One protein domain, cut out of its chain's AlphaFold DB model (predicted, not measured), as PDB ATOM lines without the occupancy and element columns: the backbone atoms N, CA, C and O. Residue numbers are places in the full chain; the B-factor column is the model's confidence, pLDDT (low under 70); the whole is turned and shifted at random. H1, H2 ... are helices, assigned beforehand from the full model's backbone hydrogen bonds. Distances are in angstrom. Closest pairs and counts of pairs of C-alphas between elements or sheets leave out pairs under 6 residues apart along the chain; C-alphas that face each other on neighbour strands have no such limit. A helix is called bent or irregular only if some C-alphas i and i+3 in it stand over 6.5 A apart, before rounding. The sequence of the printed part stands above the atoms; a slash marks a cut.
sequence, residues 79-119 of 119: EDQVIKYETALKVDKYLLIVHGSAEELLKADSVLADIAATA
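AT A GLANCE: This is residues 79 to 119 of the 119 residues of an uncharacterized protein of Collimonas arenae (UniProt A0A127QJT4). Two separate helices, H1 and H2, are joined by a long, open link, and the three together trace a flat N: H1 is one upright, H2 the other, and residues 91 to 101 the slanting stroke between them. The two helices do not pack on each other, and the space between them is open. The printed part has 41 residues with two named helices, H1 then H2, and no named strand; the class is all helix. The whole is loose, with a radius of gyration of the C-alphas of 12.9 A, and its C-alphas span 30 by 26 by 12 A.

IN THESE COORDINATES: H1 holds residues 79 to 90, from C-alpha 79 at (-31.740, 6.562, 42.081) to C-alpha 90 at (-42.275, 18.742, 35.899), 17.2 A from first to last C-alpha. H1 is irregular, but only just: C-alphas 80 and 83 are 7.0 A apart. H2, the longest helix, holds residues 102 to 116 and measures 20.8 A, ending with C-alpha 116 at (-49.787, 3.424, 22.334).

HOW THE PARTS SIT: H1 and H2 are apart, with no C-alpha of the one within 8 A of the other. Residues 79 to 84, which belong to H1, stand free. Residues 110 to 119, of which 110 to 116 belong to H2, also stand free. In H2 every O i to N i+4 pair is within hydrogen-bond range; in H1 it is 6 of 8.

THE WHOLE: The two C-alphas farthest apart are those of Val 91 and Glu 103, at 32.7 A. The printed part has no cut and ends at residue 119, the chain's last. The link from H1 to H2, 11 residues, is long. The mean pLDDT of the printed part is 81.4, and residues 117 to 119 are under 70.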
ATOM      1  N   GLU A  79     -32.098   5.190  41.684       70.38
ATOM      2  CA  GLU A  79     -31.740   6.562  42.081       70.38
ATOM      3  C   GLU A  79     -31.109   7.371  40.926       70.38
ATOM      4  O   GLU A  79     -31.292   8.584  40.836       70.38
ATOM      5  N   ASP A  80     -30.457   6.695  39.976       76.50
ATOM      6  CA  ASP A  80     -29.886   7.282  38.758       76.50
ATOM      7  C   ASP A  80     -30.952   7.763  37.755       76.50
ATOM      8  O   ASP A  80     -30.705   8.685  36.975       76.50
ATOM      9  N   GLN A  81     -32.152   7.176  37.784       75.88
ATOM     10  CA  GLN A  81     -33.261   7.521  36.887       75.88
ATOM     11  C   GLN A  81     -34.272   8.485  37.517       75.88
ATOM     12  O   GLN A  81     -35.094   9.068  36.805       75.88
ATOM     13  N   VAL A  82     -34.211   8.701  38.831       77.56
ATOM     14  CA  VAL A  82     -35.132   9.581  39.565       77.56
ATOM     15  C   VAL A  82     -35.175  10.988  38.973       77.56
ATOM     16  O   VAL A  82     -36.258  11.509  38.716       77.56
ATOM     17  N   ILE A  83     -34.012  11.575  38.669       78.94
ATOM     18  CA  ILE A  83     -33.920  12.932  38.102       78.94
ATOM     19  C   ILE A  83     -34.656  13.016  36.759       78.94
ATOM     20  O   ILE A  83     -35.333  14.005  36.467       78.94
ATOM     21  N   LYS A  84     -34.558  11.967  35.938       81.81
ATOM     22  CA  LYS A  84     -35.205  11.900  34.625       81.81
ATOM     23  C   LYS A  84     -36.728  11.861  34.758       81.81
ATOM     24  O   LYS A  84     -37.413  12.599  34.051       81.81
ATOM     25  N   TYR A  85     -37.250  11.040  35.667       81.44
ATOM     26  CA  TYR A  85     -38.690  10.949  35.918       81.44
ATOM     27  C   TYR A  85     -39.244  12.208  36.579       81.44
ATOM     28  O   TYR A  85     -40.296  12.693  36.174       81.44
ATOM     29  N   GLU A  86     -38.515  12.792  37.525       78.00
ATOM     30  CA  GLU A  86     -38.893  14.055  38.155       78.00
ATOM     31  C   GLU A  86     -38.949  15.198  37.132       78.00
ATOM     32  O   GLU A  86     -39.904  15.972  37.111       78.00
ATOM     33  N   THR A  87     -37.959  15.279  36.238       82.06
ATOM     34  CA  THR A  87     -37.938  16.282  35.163       82.06
ATOM     35  C   THR A  87     -39.096  16.074  34.192       82.06
ATOM     36  O   THR A  87     -39.724  17.046  33.791       82.06
ATOM     37  N   ALA A  88     -39.414  14.823  33.843       82.81
ATOM     38  CA  ALA A  88     -40.556  14.495  32.993       82.81
ATOM     39  C   ALA A  88     -41.890  14.915  33.636       82.81
ATOM     40  O   ALA A  88     -42.710  15.545  32.973       82.81
ATOM     41  N   LEU A  89     -42.079  14.626  34.926       81.31
ATOM     42  CA  LEU A  89     -43.274  15.015  35.684       81.31
ATOM     43  C   LEU A  89     -43.414  16.540  35.800       81.31
ATOM     44  O   LEU A  89     -44.523  17.061  35.756       81.31
ATOM     45  N   LYS A  90     -42.296  17.269  35.892       78.50
ATOM     46  CA  LYS A  90     -42.275  18.742  35.899       78.50
ATOM     47  C   LYS A  90     -42.662  19.378  34.559       78.50
ATOM     48  O   LYS A  90     -43.031  20.545  34.552       78.50
ATOM     49  N   VAL A  91     -42.567  18.646  33.446       86.12
ATOM     50  CA  VAL A  91     -42.976  19.112  32.106       86.12
ATOM     51  C   VAL A  91     -44.318  18.510  31.675       86.12
ATOM     52  O   VAL A  91     -44.500  18.162  30.510       86.12
ATOM     53  N   ASP A  92     -45.233  18.349  32.637       80.06
ATOM     54  CA  ASP A  92     -46.608  17.861  32.451       80.06
ATOM     55  C   ASP A  92     -46.724  16.452  31.834       80.06
ATOM     56  O   ASP A  92     -47.757  16.089  31.267       80.06
ATOM     57  N   LYS A  93     -45.682  15.614  31.942       83.50
ATOM     58  CA  LYS A  93     -45.794  14.186  31.597       83.50
ATOM     59  C   LYS A  93     -46.333  13.387  32.774       83.50
ATOM     60  O   LYS A  93     -46.177  13.769  33.928       83.50
ATOM     61  N   TYR A  94     -46.897  12.224  32.472       82.06
ATOM     62  CA  TYR A  94     -47.458  11.306  33.459       82.06
ATOM     63  C   TYR A  94     -46.595  10.049  33.590       82.06
ATOM     64  O   TYR A  94     -46.004   9.589  32.612       82.06
ATOM     65  N   LEU A  95     -46.535   9.488  34.800       82.88
ATOM     66  CA  LEU A  95     -45.850   8.230  35.093       82.88
ATOM     67  C   LEU A  95     -46.883   7.189  35.541       82.88
ATOM     68  O   LEU A  95     -47.614   7.429  36.499       82.88
ATOM     69  N   LEU A  96     -46.933   6.039  34.864       84.38
ATOM     70  CA  LEU A  96     -47.780   4.906  35.240       84.38
ATOM     71  C   LEU A  96     -46.900   3.794  35.818       84.38
ATOM     72  O   LEU A  96     -45.972   3.335  35.154       84.38
ATOM     73  N   ILE A  97     -47.193   3.359  37.044       83.06
ATOM     74  CA  ILE A  97     -46.506   2.242  37.700       83.06
ATOM     75  C   ILE A  97     -47.500   1.088  37.811       83.06
ATOM     76  O   ILE A  97     -48.541   1.227  38.450       83.06
ATOM     77  N   VAL A  98     -47.178  -0.046  37.190       84.06
ATOM     78  CA  VAL A  98     -47.995  -1.265  37.241       84.06
ATOM     79  C   VAL A  98     -47.305  -2.272  38.153       84.06
ATOM     80  O   VAL A  98     -46.130  -2.577  37.969       84.06
ATOM     81  N   HIS A  99     -48.036  -2.783  39.142       84.25
ATOM     82  CA  HIS A  99     -47.560  -3.807  40.068       84.25
ATOM     83  C   HIS A  99     -48.531  -4.986  40.030       84.25
ATOM     84  O   HIS A  99     -49.737  -4.790  40.167       84.25
ATOM     85  N   GLY A 100     -48.021  -6.197  39.837       85.69
ATOM     86  CA  GLY A 100     -48.849  -7.389  39.702       85.69
ATOM     87  C   GLY A 100     -48.014  -8.642  39.496       85.69
ATOM     88  O   GLY A 100     -46.782  -8.600  39.465       85.69
ATOM     89  N   SER A 101     -48.697  -9.770  39.365       87.94
ATOM     90  CA  SER A 101     -48.089 -11.042  38.978       87.94
ATOM     91  C   SER A 101     -47.566 -11.000  37.534       87.94
ATOM     92  O   SER A 101     -47.954 -10.148  36.734       87.94
ATOM     93  N   ALA A 102     -46.690 -11.942  37.169       86.69
ATOM     94  CA  ALA A 102     -46.114 -11.999  35.821       86.69
ATOM     95  C   ALA A 102     -47.187 -12.085  34.714       86.69
ATOM     96  O   ALA A 102     -47.026 -11.495  33.649       86.69
ATOM     97  N   GLU A 103     -48.299 -12.774  34.979       86.12
ATOM     98  CA  GLU A 103     -49.421 -12.895  34.041       86.12
ATOM     99  C   GLU A 103     -50.179 -11.570  33.861       86.12
ATOM    100  O   GLU A 103     -50.585 -11.219  32.751       86.12
ATOM    101  N   GLU A 104     -50.342 -10.805  34.941       86.25
ATOM    102  CA  GLU A 104     -50.990  -9.490  34.916       86.25
ATOM    103  C   GLU A 104     -50.113  -8.441  34.230       86.25
ATOM    104  O   GLU A 104     -50.633  -7.606  33.492       86.25
ATOM    105  N   LEU A 105     -48.790  -8.519  34.405       88.62
ATOM    106  CA  LEU A 105     -47.835  -7.651  33.716       88.62
ATOM    107  C   LEU A 105     -47.858  -7.866  32.199       88.62
ATOM    108  O   LEU A 105     -47.880  -6.892  31.456       88.62
ATOM    109  N   LEU A 106     -47.929  -9.117  31.731       88.12
ATOM    110  CA  LEU A 106     -48.045  -9.422  30.298       88.12
ATOM    111  C   LEU A 106     -49.351  -8.892  29.697       88.12
ATOM    112  O   LEU A 106     -49.361  -8.351  28.592       88.12
ATOM    113  N   LYS A 107     -50.459  -9.007  30.436       88.62
ATOM    114  CA  LYS A 107     -51.733  -8.400  30.030       88.62
ATOM    115  C   LYS A 107     -51.639  -6.881  29.971       88.62
ATOM    116  O   LYS A 107     -52.078  -6.296  28.985       88.62
ATOM    117  N   ALA A 108     -51.074  -6.251  30.998       88.25
ATOM    118  CA  ALA A 108     -50.910  -4.804  31.037       88.25
ATOM    119  C   ALA A 108     -50.064  -4.309  29.857       88.25
ATOM    120  O   ALA A 108     -50.472  -3.368  29.186       88.25
ATOM    121  N   ASP A 109     -48.956  -4.985  29.551       86.88
ATOM    122  CA  ASP A 109     -48.093  -4.652  28.414       86.88
ATOM    123  C   ASP A 109     -48.848  -4.756  27.081       86.88
ATOM    124  O   ASP A 109     -48.810  -3.830  26.272       86.88
ATOM    125  N   SER A 110     -49.645  -5.818  26.893       88.38
ATOM    126  CA  SER A 110     -50.461  -5.976  25.682       88.38
ATOM    127  C   SER A 110     -51.491  -4.854  25.496       88.38
ATOM    128  O   SER A 110     -51.647  -4.347  24.390       88.38
ATOM    129  N   VAL A 111     -52.151  -4.418  26.574       89.50
ATOM    130  CA  VAL A 111     -53.144  -3.331  26.529       89.50
ATOM    131  C   VAL A 111     -52.467  -1.980  26.302       89.50
ATOM    132  O   VAL A 111     -52.959  -1.160  25.530       89.50
ATOM    133  N   LEU A 112     -51.332  -1.737  26.958       88.06
ATOM    134  CA  LEU A 112     -50.576  -0.494  26.814       88.06
ATOM    135  C   LEU A 112     -49.992  -0.347  25.407       88.06
ATOM    136  O   LEU A 112     -50.031   0.753  24.860       88.06
ATOM    137  N   ALA A 113     -49.502  -1.434  24.806       86.44
ATOM    138  CA  ALA A 113     -49.010  -1.436  23.432       86.44
ATOM    139  C   ALA A 113     -50.118  -1.095  22.422       86.44
ATOM    140  O   ALA A 113     -49.889  -0.311  21.502       86.44
ATOM    141  N   ASP A 114     -51.325  -1.624  22.628       89.75
ATOM    142  CA  ASP A 114     -52.487  -1.369  21.768       89.75
ATOM    143  C   ASP A 114     -52.941   0.103  21.847       89.75
ATOM    144  O   ASP A 114     -53.200   0.760  20.834       89.75
ATOM    145  N   ILE A 115     -52.953   0.672  23.060       83.06
ATOM    146  CA  ILE A 115     -53.269   2.091  23.286       83.06
ATOM    147  C   ILE A 115     -52.185   2.994  22.686       83.06
ATOM    148  O   ILE A 115     -52.508   3.988  22.036       83.06
ATOM    149  N   ALA A 116     -50.907   2.650  22.863       76.44
ATOM    150  CA  ALA A 116     -49.787   3.424  22.334       76.44
ATOM    151  C   ALA A 116     -49.732   3.427  20.798       76.44
ATOM    152  O   ALA A 116     -49.252   4.394  20.219       76.44
ATOM    153  N   ALA A 117     -50.238   2.384  20.133       61.62
ATOM    154  CA  ALA A 117     -50.353   2.337  18.675       61.62
ATOM    155  C   ALA A 117     -51.484   3.224  18.118       61.62
ATOM    156  O   ALA A 117     -51.523   3.486  16.916       61.62
ATOM    157  N   THR A 118     -52.407   3.667  18.977       57.41
ATOM    158  CA  THR A 118     -53.593   4.453  18.597       57.41
ATOM    159  C   THR A 118     -53.421   5.958  18.866       57.41
ATOM    160  O   THR A 118     -54.229   6.757  18.391       57.41
ATOM    161  N   ALA A 119     -52.383   6.351  19.616       49.69
ATOM    162  CA  ALA A 119     -52.045   7.740  19.949       49.69
ATOM    163  C   ALA A 119     -51.029   8.343  18.966       49.69
ATOM    164  O   ALA A 119     -51.156   9.556  18.678       49.69
TER     165      ALA A 119